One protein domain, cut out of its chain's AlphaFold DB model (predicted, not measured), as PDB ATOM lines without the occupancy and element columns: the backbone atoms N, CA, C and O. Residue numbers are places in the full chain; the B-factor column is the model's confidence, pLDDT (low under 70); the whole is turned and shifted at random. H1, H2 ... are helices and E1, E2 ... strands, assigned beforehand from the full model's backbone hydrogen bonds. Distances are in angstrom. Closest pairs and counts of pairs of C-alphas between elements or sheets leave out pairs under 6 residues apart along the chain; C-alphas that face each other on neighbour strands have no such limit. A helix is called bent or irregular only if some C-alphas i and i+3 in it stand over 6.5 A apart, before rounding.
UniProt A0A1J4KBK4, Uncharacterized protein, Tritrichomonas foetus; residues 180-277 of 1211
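This is residues 180 to 277 of the 1211 residues of an uncharacterized protein of Tritrichomonas foetus (UniProt A0A1J4KBK4). From E1 to E3 the chain winds in stacked right-handed turns, with strands E1, E2 and E3 side by side as a small parallel sheet on one side and helices H3 and H4 on the other; H1 extends the row of helices beyond H3 but runs the opposite way to it and makes a hairpin with H2. H2 extends the strand side beyond E1 and only grazes the sheet, H4 covers one face of it, and the other face is bare. The printed part has 98 residues with four named helices and three named strands, in the order H1 H2 E1 H3 E2 H4 E3; the class is mixed, and the sheet runs E1 E2 E3. It is compact, with a radius of gyration of the C-alphas of 12.3 A and spans of 32 by 28 by 23 A.

H1, residues 180 to 191, begins at C-alpha 180 (-0.181, -28.310, -25.263) and is 16.7 A long. H2 is residues 197 to 204, 10.5 A. E1 is residues 212 to 216, 13.1 A. H3, residues 226 to 234, 11.9 A, is neither bent nor irregular, but only just: C-alphas 229 and 232 are 6.3 A apart. E2, residues 239 to 245, is 16.9 A long and begins at (4.990, -22.729, -34.595). H4 is residues 252 to 262, 15.4 A. E3, residues 268 to 272, 13.1 A, ends at C-alpha 272 (15.528, -35.397, -42.573).

H1 and H2 form a helical hairpin; H1 touches H2 with residues 180 to 184 alone, closest at the C-alphas of Val 181 and Phe 203, 5.7 A. H1 touches H3 at a shallow tilt of 26 degrees, opposite ways; the C-alphas of Leu 187 and Ala 228 are closest, 4.8 A. H2 and E1 are near each other. E1 and E2 are parallel at 23 degrees, with N 216 and O 243 at 2.8 A, within hydrogen-bond range. H3 touches H4 at a steep tilt of 41 degrees, the same way, closest at the C-alphas of Thr 234 and Lys 262, 5.7 A. E2 and E3 are parallel at 13 degrees, with N 244 and O 270 at 2.8 A. H4 lies over E2 and E3 at a height over the sheet of 10.2 A and runs along the strands, at 8 degrees to E3 on the local plane; this gives two layers, a helix on one face of a sheet. E1, H3, E2 and E2, H4, E3 are strand-helix-strand units, parallel neighbour strands with a helix between, both with right-handed crossovers. Every O i to N i+4 pair is within hydrogen-bond range in H1, H2 and H4; in H3 it is 3 of 5.

The two C-alphas farthest apart, those of Thr 208 and Val 276, are 34.0 A apart. The printed part has no cut, and no link is long. The mean pLDDT of the printed part is 93.6, and no printed residue is under 70.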
ATOM      1  N   SER A 180      -0.793 -27.407 -24.282       94.25
ATOM      2  CA  SER A 180      -0.181 -28.310 -25.263       94.25
ATOM      3  C   SER A 180      -0.087 -29.748 -24.728       94.25
ATOM      4  O   SER A 180      -0.649 -30.677 -25.316       94.25
ATOM      5  N   VAL A 181       0.545 -29.901 -23.562       96.00
ATOM      6  CA  VAL A 181       0.738 -31.153 -22.816       96.00
ATOM      7  C   VAL A 181      -0.604 -31.779 -22.431       96.00
ATOM      8  O   VAL A 181      -0.842 -32.953 -22.710       96.00
ATOM      9  N   LEU A 182      -1.519 -30.992 -21.854       95.94
ATOM     10  CA  LEU A 182      -2.848 -31.466 -21.453       95.94
ATOM     11  C   LEU A 182      -3.665 -31.973 -22.650       95.94
ATOM     12  O   LEU A 182      -4.301 -33.026 -22.555       95.94
ATOM     13  N   ARG A 183      -3.613 -31.277 -23.797       96.31
ATOM     14  CA  ARG A 183      -4.251 -31.737 -25.041       96.31
ATOM     15  C   ARG A 183      -3.672 -33.075 -25.499       96.31
ATOM     16  O   ARG A 183      -4.451 -33.989 -25.758       96.31
ATOM     17  N   TYR A 184      -2.344 -33.208 -25.553       97.06
ATOM     18  CA  TYR A 184      -1.671 -34.454 -25.943       97.06
ATOM     19  C   TYR A 184      -2.057 -35.640 -25.043       97.06
ATOM     20  O   TYR A 184      -2.444 -36.695 -25.548       97.06
ATOM     21  N   ILE A 185      -2.021 -35.450 -23.720       97.31
ATOM     22  CA  ILE A 185      -2.418 -36.460 -22.726       97.31
ATOM     23  C   ILE A 185      -3.858 -36.929 -22.980       97.31
ATOM     24  O   ILE A 185      -4.108 -38.123 -23.138       97.31
ATOM     25  N   CYS A 186      -4.806 -35.993 -23.081       97.50
ATOM     26  CA  CYS A 186      -6.225 -36.319 -23.233       97.50
ATOM     27  C   CYS A 186      -6.535 -37.015 -24.571       97.50
ATOM     28  O   CYS A 186      -7.351 -37.935 -24.609       97.50
ATOM     29  N   LEU A 187      -5.861 -36.624 -25.658       97.00
ATOM     30  CA  LEU A 187      -5.997 -37.256 -26.978       97.00
ATOM     31  C   LEU A 187      -5.323 -38.636 -27.060       97.00
ATOM     32  O   LEU A 187      -5.772 -39.489 -27.825       97.00
ATOM     33  N   SER A 188      -4.262 -38.869 -26.283       97.00
ATOM     34  CA  SER A 188      -3.634 -40.192 -26.173       97.00
ATOM     35  C   SER A 188      -4.568 -41.159 -25.445       97.00
ATOM     36  O   SER A 188      -4.844 -42.243 -25.949       97.00
ATOM     37  N   VAL A 189      -5.177 -40.717 -24.337       96.94
ATOM     38  CA  VAL A 189      -6.216 -41.487 -23.627       96.94
ATOM     39  C   VAL A 189      -7.438 -41.751 -24.513       96.94
ATOM     40  O   VAL A 189      -7.923 -42.878 -24.535       96.94
ATOM     41  N   GLN A 190      -7.898 -40.768 -25.300       96.44
ATOM     42  CA  GLN A 190      -8.955 -40.967 -26.305       96.44
ATOM     43  C   GLN A 190      -8.608 -42.077 -27.313       96.44
ATOM     44  O   GLN A 190      -9.486 -42.825 -27.735       96.44
ATOM     45  N   ALA A 191      -7.338 -42.186 -27.711       95.69
ATOM     46  CA  ALA A 191      -6.877 -43.193 -28.662       95.69
ATOM     47  C   ALA A 191      -6.588 -44.574 -28.039       95.69
ATOM     48  O   ALA A 191      -6.347 -45.520 -28.785       95.69
ATOM     49  N   GLY A 192      -6.577 -44.695 -26.706       95.00
ATOM     50  CA  GLY A 192      -6.036 -45.874 -26.016       95.00
ATOM     51  C   GLY A 192      -4.507 -45.997 -26.122       95.00
ATOM     52  O   GLY A 192      -3.963 -47.088 -25.950       95.00
ATOM     53  N   ASP A 193      -3.816 -44.897 -26.428       94.81
ATOM     54  CA  ASP A 193      -2.369 -44.859 -26.631       94.81
ATOM     55  C   ASP A 193      -1.595 -44.667 -25.317       94.81
ATOM     56  O   ASP A 193      -2.028 -43.906 -24.444       94.81
ATOM     57  N   PRO A 194      -0.401 -45.281 -25.185       94.62
ATOM     58  CA  PRO A 194       0.514 -44.960 -24.101       94.62
ATOM     59  C   PRO A 194       0.989 -43.507 -24.227       94.62
ATOM     60  O   PRO A 194       1.431 -43.062 -25.289       94.62
ATOM     61  N   ILE A 195       0.917 -42.769 -23.122       96.00
ATOM     62  CA  ILE A 195       1.383 -41.385 -23.039       96.00
ATOM     63  C   ILE A 195       2.909 -41.397 -22.940       96.00
ATOM     64  O   ILE A 195       3.468 -41.903 -21.968       96.00
ATOM     65  N   SER A 196       3.581 -40.831 -23.937       95.44
ATOM     66  CA  SER A 196       5.039 -40.759 -23.973       95.44
ATOM     67  C   SER A 196       5.573 -39.570 -23.159       95.44
ATOM     68  O   SER A 196       5.181 -38.424 -23.418       95.44
ATOM     69  N   PRO A 197       6.535 -39.793 -22.243       94.94
ATOM     70  CA  PRO A 197       7.264 -38.715 -21.585       94.94
ATOM     71  C   PRO A 197       8.089 -37.855 -22.552       94.94
ATOM     72  O   PRO A 197       8.217 -36.658 -22.313       94.94
ATOM     73  N   SER A 198       8.617 -38.419 -23.650       93.44
ATOM     74  CA  SER A 198       9.426 -37.669 -24.628       93.44
ATOM     75  C   SER A 198       8.579 -36.667 -25.422       93.44
ATOM     76  O   SER A 198       9.010 -35.538 -25.663       93.44
ATOM     77  N   ILE A 199       7.324 -37.016 -25.728       94.38
ATOM     78  CA  ILE A 199       6.359 -36.083 -26.327       94.38
ATOM     79  C   ILE A 199       5.926 -34.997 -25.323       94.38
ATOM     80  O   ILE A 199       5.773 -33.837 -25.707       94.38
ATOM     81  N   ILE A 200       5.771 -35.327 -24.033       94.81
ATOM     82  CA  ILE A 200       5.498 -34.324 -22.984       94.81
ATOM     83  C   ILE A 200       6.671 -33.344 -22.841       94.81
ATOM     84  O   ILE A 200       6.449 -32.135 -22.833       94.81
ATOM     85  N   GLU A 201       7.907 -33.847 -22.771       91.62
ATOM     86  CA  GLU A 201       9.138 -33.043 -22.784       91.62
ATOM     87  C   GLU A 201       9.192 -32.106 -23.996       91.62
ATOM     88  O   GLU A 201       9.491 -30.924 -23.837       91.62
ATOM     89  N   LEU A 202       8.847 -32.594 -25.193       91.44
ATOM     90  CA  LEU A 202       8.790 -31.761 -26.393       91.44
ATOM     91  C   LEU A 202       7.750 -30.641 -26.262       91.44
ATOM     92  O   LEU A 202       8.079 -29.479 -26.495       91.44
ATOM     93  N   PHE A 203       6.513 -30.961 -25.863       93.06
ATOM     94  CA  PHE A 203       5.456 -29.955 -25.724       93.06
ATOM     95  C   PHE A 203       5.787 -28.888 -24.669       93.06
ATOM     96  O   PHE A 203       5.435 -27.735 -24.889       93.06
ATOM     97  N   LYS A 204       6.519 -29.239 -23.599       91.00
ATOM     98  CA  LYS A 204       7.014 -28.309 -22.559       91.00
ATOM     99  C   LYS A 204       8.139 -27.375 -23.010       91.00
ATOM    100  O   LYS A 204       8.440 -26.408 -22.316       91.00
ATOM    101  N   ARG A 205       8.796 -27.668 -24.135       86.44
ATOM    102  CA  ARG A 205       9.853 -26.818 -24.713       86.44
ATOM    103  C   ARG A 205       9.291 -25.758 -25.667       86.44
ATOM    104  O   ARG A 205      10.023 -24.849 -26.055       86.44
ATOM    105  N   ILE A 206       8.004 -25.839 -26.023       88.50
ATOM    106  CA  ILE A 206       7.332 -24.870 -26.897       88.50
ATOM    107  C   ILE A 206       6.968 -23.625 -26.086       88.50
ATOM    108  O   ILE A 206       5.850 -23.477 -25.602       88.50
ATOM    109  N   GLY A 207       7.915 -22.695 -25.964       81.19
ATOM    110  CA  GLY A 207       7.662 -21.418 -25.299       81.19
ATOM    111  C   GLY A 207       6.565 -20.594 -25.993       81.19
ATOM    112  O   GLY A 207       6.075 -20.928 -27.071       81.19
ATOM    113  N   THR A 208       6.230 -19.433 -25.438       81.75
ATOM    114  CA  THR A 208       5.246 -18.501 -26.031       81.75
ATOM    115  C   THR A 208       5.741 -17.759 -27.283       81.75
ATOM    116  O   THR A 208       4.968 -17.034 -27.907       81.75
ATOM    117  N   ARG A 209       7.022 -17.924 -27.648       79.69
ATOM    118  CA  ARG A 209       7.732 -17.198 -28.717       79.69
ATOM    119  C   ARG A 209       7.139 -17.483 -30.103       79.69
ATOM    120  O   ARG A 209       6.766 -18.622 -30.378       79.69
ATOM    121  N   SER A 210       7.081 -16.469 -30.963       82.38
ATOM    122  CA  SER A 210       6.589 -16.537 -32.347       82.38
ATOM    123  C   SER A 210       7.497 -17.361 -33.272       82.38
ATOM    124  O   SER A 210       8.713 -17.404 -33.092       82.38
ATOM    125  N   ASP A 211       6.897 -17.953 -34.312       81.00
ATOM    126  CA  ASP A 211       7.595 -18.592 -35.435       81.00
ATOM    127  C   ASP A 211       8.689 -19.612 -35.037       81.00
ATOM    128  O   ASP A 211       9.756 -19.666 -35.651       81.00
ATOM    129  N   GLN A 212       8.421 -20.442 -34.025       87.75
ATOM    130  CA  GLN A 212       9.329 -21.506 -33.587       87.75
ATOM    131  C   GLN A 212       9.444 -22.656 -34.600       87.75
ATOM    132  O   GLN A 212       8.476 -23.021 -35.278       87.75
ATOM    133  N   THR A 213      10.625 -23.279 -34.604       90.81
ATOM    134  CA  THR A 213      10.883 -24.594 -35.201       90.81
ATOM    135  C   THR A 213      10.743 -25.673 -34.130       90.81
ATOM    136  O   THR A 213      11.353 -25.560 -33.072       90.81
ATOM    137  N   ILE A 214       9.988 -26.736 -34.411       92.81
ATOM    138  CA  ILE A 214       9.937 -27.935 -33.557       92.81
ATOM    139  C   ILE A 214      10.555 -29.115 -34.292       92.81
ATOM    140  O   ILE A 214      10.096 -29.467 -35.380       92.81
ATOM    141  N   THR A 215      11.538 -29.758 -33.665       93.44
ATOM    142  CA  THR A 215      12.162 -30.987 -34.167       93.44
ATOM    143  C   THR A 215      11.546 -32.220 -33.506       93.44
ATOM    144  O   THR A 215      11.511 -32.326 -32.283       93.44
ATOM    145  N   PHE A 216      11.088 -33.166 -34.323       94.19
ATOM    146  CA  PHE A 216      10.667 -34.506 -33.933       94.19
ATOM    147  C   PHE A 216      11.691 -35.511 -34.455       94.19
ATOM    148  O   PHE A 216      11.718 -35.778 -35.659       94.19
ATOM    149  N   ASP A 217      12.526 -36.058 -33.576       92.75
ATOM    150  CA  ASP A 217      13.582 -37.001 -33.950       92.75
ATOM    151  C   ASP A 217      13.329 -38.438 -33.461       92.75
ATOM    152  O   ASP A 217      12.258 -38.771 -32.950       92.75
ATOM    153  N   GLU A 218      14.313 -39.313 -33.663       91.81
ATOM    154  CA  GLU A 218      14.257 -40.722 -33.266       91.81
ATOM    155  C   GLU A 218      14.382 -40.980 -31.753       91.81
ATOM    156  O   GLU A 218      14.260 -42.129 -31.336       91.81
ATOM    157  N   SER A 219      14.584 -39.945 -30.925       88.69
ATOM    158  CA  SER A 219      14.469 -40.051 -29.461       88.69
ATOM    159  C   SER A 219      13.022 -39.952 -28.963       88.69
ATOM    160  O   SER A 219      12.757 -40.217 -27.790       88.69
ATOM    161  N   ILE A 220      12.085 -39.582 -29.844       90.56
ATOM    162  CA  ILE A 220      10.669 -39.417 -29.516       90.56
ATOM    163  C   ILE A 220       9.887 -40.680 -29.880       90.56
ATOM    164  O   ILE A 220       9.914 -41.145 -31.022       90.56
ATOM    165  N   ASP A 221       9.132 -41.210 -28.915       88.12
ATOM    166  CA  ASP A 221       8.304 -42.398 -29.124       88.12
ATOM    167  C   ASP A 221       7.249 -42.136 -30.209       88.12
ATOM    168  O   ASP A 221       6.465 -41.185 -30.138       88.12
ATOM    169  N   GLY A 222       7.189 -43.006 -31.218       80.75
ATOM    170  CA  GLY A 222       6.224 -42.883 -32.307       80.75
ATOM    171  C   GLY A 222       4.785 -43.112 -31.838       80.75
ATOM    172  O   GLY A 222       4.323 -44.253 -31.808       80.75
ATOM    173  N   ALA A 223       4.061 -42.036 -31.515       83.81
ATOM    174  CA  ALA A 223       2.641 -42.100 -31.166       83.81
ATOM    175  C   ALA A 223       1.826 -42.776 -32.284       83.81
ATOM    176  O   ALA A 223       1.911 -42.388 -33.453       83.81
ATOM    177  N   ARG A 224       1.013 -43.776 -31.921       88.38
ATOM    178  CA  ARG A 224       0.234 -44.574 -32.884       88.38
ATOM    179  C   ARG A 224      -0.884 -43.718 -33.490       88.38
ATOM    180  O   ARG A 224      -1.116 -43.729 -34.701       88.38
ATOM    181  N   SER A 225      -1.530 -42.903 -32.659       94.06
ATOM    182  CA  SER A 225      -2.500 -41.889 -33.049       94.06
ATOM    183  C   SER A 225      -1.815 -40.596 -33.485       94.06
ATOM    184  O   SER A 225      -1.533 -39.697 -32.690       94.06
ATOM    185  N   LEU A 226      -1.664 -40.429 -34.802       95.00
ATOM    186  CA  LEU A 226      -1.218 -39.158 -35.392       95.00
ATOM    187  C   LEU A 226      -2.097 -37.963 -34.982       95.00
ATOM    188  O   LEU A 226      -1.616 -36.835 -35.010       95.00
ATOM    189  N   LYS A 227      -3.366 -38.187 -34.589       94.12
ATOM    190  CA  LYS A 227      -4.257 -37.132 -34.073       94.12
ATOM    191  C   LYS A 227      -3.748 -36.552 -32.750       94.12
ATOM    192  O   LYS A 227      -3.834 -35.340 -32.568       94.12
ATOM    193  N   ALA A 228      -3.229 -37.399 -31.856       95.00
ATOM    194  CA  ALA A 228      -2.727 -36.980 -30.549       95.00
ATOM    195  C   ALA A 228      -1.510 -36.053 -30.677       95.00
ATOM    196  O   ALA A 228      -1.399 -35.094 -29.922       95.00
ATOM    197  N   LEU A 229      -0.664 -36.272 -31.691       94.44
ATOM    198  CA  LEU A 229       0.401 -35.339 -32.072       94.44
ATOM    199  C   LEU A 229      -0.126 -34.118 -32.837       94.44
ATOM    200  O   LEU A 229       0.198 -32.985 -32.491       94.44
ATOM    201  N   SER A 230      -0.931 -34.317 -33.887       95.69
ATOM    202  CA  SER A 230      -1.266 -33.233 -34.817       95.69
ATOM    203  C   SER A 230      -2.170 -32.171 -34.202       95.69
ATOM    204  O   SER A 230      -1.987 -30.991 -34.480       95.69
ATOM    205  N   ILE A 231      -3.164 -32.559 -33.394       94.62
ATOM    206  CA  ILE A 231      -4.173 -31.614 -32.895       94.62
ATOM    207  C   ILE A 231      -3.543 -30.557 -31.967       94.62
ATOM    208  O   ILE A 231      -3.722 -29.379 -32.279       94.62
ATOM    209  N   PRO A 232      -2.757 -30.894 -30.920       95.25
ATOM    210  CA  PRO A 232      -2.114 -29.889 -30.073       95.25
ATOM    211  C   PRO A 232      -1.233 -28.920 -30.872       95.25
ATOM    212  O   PRO A 232      -1.360 -27.713 -30.693       95.25
ATOM    213  N   LEU A 233      -0.424 -29.432 -31.812       94.94
ATOM    214  CA  LEU A 233       0.438 -28.629 -32.691       94.94
ATOM    215  C   LEU A 233      -0.365 -27.669 -33.577       94.94
ATOM    216  O   LEU A 233      -0.015 -26.502 -33.714       94.94
ATOM    217  N   THR A 234      -1.478 -28.125 -34.157       94.50
ATOM    218  CA  THR A 234      -2.314 -27.283 -35.035       94.50
ATOM    219  C   THR A 234      -3.072 -26.178 -34.295       94.50
ATOM    220  O   THR A 234      -3.573 -25.261 -34.939       94.50
ATOM    221  N   LEU A 235      -3.130 -26.243 -32.959       92.94
ATOM    222  CA  LEU A 235      -3.716 -25.222 -32.085       92.94
ATOM    223  C   LEU A 235      -2.664 -24.282 -31.458       92.94
ATOM    224  O   LEU A 235      -3.013 -23.461 -30.607       92.94
ATOM    225  N   LEU A 236      -1.395 -24.395 -31.861       91.75
ATOM    226  CA  LEU A 236      -0.281 -23.551 -31.424       91.75
ATOM    227  C   LEU A 236       0.153 -22.638 -32.581       91.75
ATOM    228  O   LEU A 236       1.003 -22.985 -33.398       91.75
ATOM    229  N   ASN A 237      -0.443 -21.441 -32.635       90.50
ATOM    230  CA  ASN A 237      -0.215 -20.436 -33.689       90.50
ATOM    231  C   ASN A 237       1.230 -19.906 -33.766       90.50
ATOM    232  O   ASN A 237       1.551 -19.119 -34.650       90.50
ATOM    233  N   ASN A 238       2.080 -20.271 -32.808       90.00
ATOM    234  CA  ASN A 238       3.434 -19.764 -32.646       90.00
ATOM    235  C   ASN A 238       4.514 -20.711 -33.210       90.00
ATOM    236  O   ASN A 238       5.700 -20.428 -33.075       90.00
ATOM    237  N   ILE A 239       4.110 -21.808 -33.860       92.62
ATOM    238  CA  ILE A 239       4.990 -22.729 -34.595       92.62
ATOM    239  C   ILE A 239       4.894 -22.408 -36.089       92.62
ATOM    240  O   ILE A 239       3.793 -22.432 -36.647       92.62
ATOM    241  N   SER A 240       6.027 -22.149 -36.742       92.44
ATOM    242  CA  SER A 240       6.119 -21.895 -38.192       92.44
ATOM    243  C   SER A 240       6.680 -23.081 -38.973       92.44
ATOM    244  O   SER A 240       6.269 -23.325 -40.110       92.44
ATOM    245  N   THR A 241       7.585 -23.829 -38.342       94.81
ATOM    246  CA  THR A 241       8.374 -24.888 -38.967       94.81
ATOM    247  C   THR A 241       8.266 -26.164 -38.144       94.81
ATOM    248  O   THR A 241       8.456 -26.148 -36.927       94.81
ATOM    249  N   VAL A 242       8.000 -27.290 -38.804       96.69
ATOM    250  CA  VAL A 242       8.095 -28.612 -38.175       96.69
ATOM    251  C   VAL A 242       9.124 -29.452 -38.914       96.69
ATOM    252  O   VAL A 242       9.036 -29.657 -40.125       96.69
ATOM    253  N   HIS A 243      10.110 -29.916 -38.160       97.00
ATOM    254  CA  HIS A 243      11.244 -30.680 -38.636       97.00
ATOM    255  C   HIS A 243      11.108 -32.130 -38.180       97.00
ATOM    256  O   HIS A 243      11.213 -32.435 -36.998       97.00
ATOM    257  N   PHE A 244      10.856 -33.036 -39.115       97.44
ATOM    258  CA  PHE A 244      10.807 -34.467 -38.858       97.44
ATOM    259  C   PHE A 244      12.154 -35.095 -39.204       97.44
ATOM    260  O   PHE A 244      12.604 -34.985 -40.340       97.44
ATOM    261  N   LYS A 245      12.784 -35.777 -38.250       95.94
ATOM    262  CA  LYS A 245      14.095 -36.416 -38.392       95.94
ATOM    263  C   LYS A 245      13.943 -37.916 -38.136       95.94
ATOM    264  O   LYS A 245      13.974 -38.356 -36.992       95.94
ATOM    265  N   LYS A 246      13.735 -38.710 -39.195       95.44
ATOM    266  CA  LYS A 246      13.601 -40.189 -39.170       95.44
ATOM    267  C   LYS A 246      12.423 -40.778 -38.350       95.44
ATOM    268  O   LYS A 246      12.152 -41.972 -38.460       95.44
ATOM    269  N   ILE A 247      11.664 -39.974 -37.598       95.25
ATOM    270  CA  ILE A 247      10.484 -40.394 -36.818       95.25
ATOM    271  C   ILE A 247       9.334 -40.933 -37.704       95.25
ATOM    272  O   ILE A 247       9.086 -40.412 -38.792       95.25
ATOM    273  N   ILE A 248       8.611 -41.965 -37.241       94.38
ATOM    274  CA  ILE A 248       7.398 -42.564 -37.862       94.38
ATOM    275  C   ILE A 248       7.393 -42.652 -39.415       94.38
ATOM    276  O   ILE A 248       6.439 -42.195 -40.052       94.38
ATOM    277  N   PRO A 249       8.404 -43.259 -40.072       93.56
ATOM    278  CA  PRO A 249       8.621 -43.148 -41.523       93.56
ATOM    279  C   PRO A 249       7.419 -43.561 -42.390       93.56
ATOM    280  O   PRO A 249       7.090 -42.879 -43.357       93.56
ATOM    281  N   TYR A 250       6.675 -44.598 -41.994       95.56
ATOM    282  CA  TYR A 250       5.463 -45.059 -42.692       95.56
ATOM    283  C   TYR A 250       4.235 -44.133 -42.529       95.56
ATOM    284  O   TYR A 250       3.138 -44.472 -42.979       95.56
ATOM    285  N   SER A 251       4.367 -43.002 -41.832       95.94
ATOM    286  CA  SER A 251       3.256 -42.101 -41.486       95.94
ATOM    287  C   SER A 251       3.625 -40.616 -41.365       95.94
ATOM    288  O   SER A 251       2.724 -39.787 -41.226       95.94
ATOM    289  N   VAL A 252       4.905 -40.240 -41.475       96.69
ATOM    290  CA  VAL A 252       5.357 -38.838 -41.401       96.69
ATOM    291  C   VAL A 252       4.685 -37.953 -42.461       96.69
ATOM    292  O   VAL A 252       4.236 -36.851 -42.161       96.69
ATOM    293  N   CYS A 253       4.500 -38.469 -43.681       97.94
ATOM    294  CA  CYS A 253       3.784 -37.778 -44.756       97.94
ATOM    295  C   CYS A 253       2.308 -37.523 -44.394       97.94
ATOM    296  O   CYS A 253       1.776 -36.441 -44.644       97.94
ATOM    297  N   ARG A 254       1.646 -38.485 -43.735       97.62
ATOM    298  CA  ARG A 254       0.272 -38.329 -43.231       97.62
ATOM    299  C   ARG A 254       0.183 -37.341 -42.064       97.62
ATOM    300  O   ARG A 254      -0.820 -36.637 -41.948       97.62
ATOM    301  N   LEU A 255       1.210 -37.264 -41.215       97.44
ATOM    302  CA  LEU A 255       1.291 -36.263 -40.149       97.44
ATOM    303  C   LEU A 255       1.480 -34.856 -40.734       97.44
ATOM    304  O   LEU A 255       0.700 -33.964 -40.407       97.44
ATOM    305  N   ALA A 256       2.420 -34.675 -41.667       98.00
ATOM    306  CA  ALA A 256       2.614 -33.423 -42.399       98.00
ATOM    307  C   ALA A 256       1.328 -32.962 -43.113       98.00
ATOM    308  O   ALA A 256       0.953 -31.794 -43.005       98.00
ATOM    309  N   HIS A 257       0.585 -33.885 -43.745       97.62
ATOM    310  CA  HIS A 257      -0.743 -33.598 -44.297       97.62
ATOM    311  C   HIS A 257      -1.702 -33.020 -43.247       97.62
ATOM    312  O   HIS A 257      -2.363 -32.013 -43.504       97.62
ATOM    313  N   TYR A 258      -1.805 -33.646 -42.069       97.06
ATOM    314  CA  TYR A 258      -2.689 -33.163 -41.007       97.06
ATOM    315  C   TYR A 258      -2.259 -31.798 -40.463       97.06
ATOM    316  O   TYR A 258      -3.133 -30.961 -40.243       97.06
ATOM    317  N   LEU A 259      -0.954 -31.548 -40.303       97.25
ATOM    318  CA  LEU A 259      -0.438 -30.249 -39.863       97.25
ATOM    319  C   LEU A 259      -0.793 -29.141 -40.858       97.25
ATOM    320  O   LEU A 259      -1.474 -28.190 -40.475       97.25
ATOM    321  N   LEU A 260      -0.434 -29.300 -42.137       96.94
ATOM    322  CA  LEU A 260      -0.751 -28.326 -43.189       96.94
ATOM    323  C   LEU A 260      -2.270 -28.115 -43.328       96.94
ATOM    324  O   LEU A 260      -2.740 -26.992 -43.468       96.94
ATOM    325  N   LYS A 261      -3.076 -29.179 -43.238       95.81
ATOM    326  CA  LYS A 261      -4.542 -29.099 -43.379       95.81
ATOM    327  C   LYS A 261      -5.259 -28.388 -42.223       95.81
ATOM    328  O   LYS A 261      -6.435 -28.046 -42.378       95.81
ATOM    329  N   LYS A 262      -4.628 -28.242 -41.054       94.06
ATOM    330  CA  LYS A 262      -5.301 -27.794 -39.820       94.06
ATOM    331  C   LYS A 262      -4.636 -26.619 -39.107       94.06
ATOM    332  O   LYS A 262      -5.357 -25.885 -38.438       94.06
ATOM    333  N   SER A 263      -3.325 -26.430 -39.237       94.44
ATOM    334  CA  SER A 263      -2.629 -25.273 -38.669       94.44
ATOM    335  C   SER A 263      -2.883 -24.013 -39.500       94.44
ATOM    336  O   SER A 263      -3.033 -24.072 -40.719       94.44
ATOM    337  N   SER A 264      -2.900 -22.860 -38.832       91.62
ATOM    338  CA  SER A 264      -2.867 -21.536 -39.467       91.62
ATOM    339  C   SER A 264      -1.468 -20.906 -39.534       91.62
ATOM    340  O   SER A 264      -1.352 -19.820 -40.093       91.62
ATOM    341  N   SER A 265      -0.435 -21.552 -38.978       92.44
ATOM    342  CA  SER A 265       0.916 -20.981 -38.822       92.44
ATOM    343  C   SER A 265       2.048 -21.848 -39.390       92.44
ATOM    344  O   SER A 265       3.044 -21.300 -39.866       92.44
ATOM    345  N   ILE A 266       1.901 -23.181 -39.371       95.50
ATOM    346  CA  ILE A 266       2.926 -24.124 -39.844       95.50
ATOM    347  C   ILE A 266       3.002 -24.053 -41.375       95.50
ATOM    348  O   ILE A 266       2.164 -24.624 -42.075       95.50
ATOM    349  N   ARG A 267       4.020 -23.342 -41.869       94.25
ATOM    350  CA  ARG A 267       4.285 -23.057 -43.288       94.25
ATOM    351  C   ARG A 267       5.442 -23.874 -43.867       94.25
ATOM    352  O   ARG A 267       5.432 -24.166 -45.062       94.25
ATOM    353  N   THR A 268       6.389 -24.294 -43.028       96.75
ATOM    354  CA  THR A 268       7.567 -25.071 -43.439       96.75
ATOM    355  C   THR A 268       7.516 -26.482 -42.860       96.75
ATOM    356  O   THR A 268       7.357 -26.651 -41.649       96.75
ATOM    357  N   ILE A 269       7.698 -27.498 -43.708       98.06
ATOM    358  CA  ILE A 269       7.929 -28.883 -43.281       98.06
ATOM    359  C   ILE A 269       9.299 -29.336 -43.790       98.06
ATOM    360  O   ILE A 269       9.584 -29.253 -44.984       98.06
ATOM    361  N   ILE A 270      10.123 -29.845 -42.876       98.06
ATOM    362  CA  ILE A 270      11.435 -30.426 -43.170       98.06
ATOM    363  C   ILE A 270      11.357 -31.933 -42.906       98.06
ATOM    364  O   ILE A 270      10.870 -32.348 -41.853       98.06
ATOM    365  N   PHE A 271      11.851 -32.743 -43.836       98.19
ATOM    366  CA  PHE A 271      12.035 -34.184 -43.686       98.19
ATOM    367  C   PHE A 271      13.536 -34.497 -43.742       98.19
ATOM    368  O   PHE A 271      14.174 -34.224 -44.756       98.19
ATOM    369  N   GLU A 272      14.101 -35.074 -42.683       97.12
ATOM    370  CA  GLU A 272      15.528 -35.397 -42.573       97.12
ATOM    371  C   GLU A 272      15.758 -36.896 -42.300       97.12
ATOM    372  O   GLU A 272      15.067 -37.502 -41.476       97.12
ATOM    373  N   ASN A 273      16.766 -37.495 -42.946       96.81
ATOM    374  CA  ASN A 273      17.226 -38.881 -42.732       96.81
ATOM    375  C   ASN A 273      16.181 -39.986 -43.007       96.81
ATOM    376  O   ASN A 273      16.232 -41.059 -42.395       96.81
ATOM    377  N   TYR A 274      15.228 -39.762 -43.917       97.06
ATOM    378  CA  TYR A 274      14.242 -40.783 -44.285       97.06
ATOM    379  C   TYR A 274      14.778 -41.767 -45.326       97.06
ATOM    380  O   TYR A 274      15.212 -41.370 -46.402       97.06
ATOM    381  N   THR A 275      14.688 -43.064 -45.022       96.00
ATOM    382  CA  THR A 275      15.009 -44.177 -45.940       96.00
ATOM    383  C   THR A 275      13.773 -44.909 -46.469       96.00
ATOM    384  O   THR A 275      13.867 -45.725 -47.381       96.00
ATOM    385  N   VAL A 276      12.605 -44.618 -45.893       94.75
ATOM    386  CA  VAL A 276      11.289 -45.029 -46.381       94.75
ATOM    387  C   VAL A 276      10.413 -43.786 -46.372       94.75
ATOM    388  O   VAL A 276      10.303 -43.112 -45.346       94.75
ATOM    389  N   PHE A 277       9.809 -43.480 -47.516       91.50
ATOM    390  CA  PHE A 277       9.000 -42.285 -47.724       91.50
ATOM    391  C   PHE A 277       7.759 -42.646 -48.546       91.50
ATOM    392  O   PHE A 277       7.848 -43.459 -49.466       91.50
TER     393      PHE A 277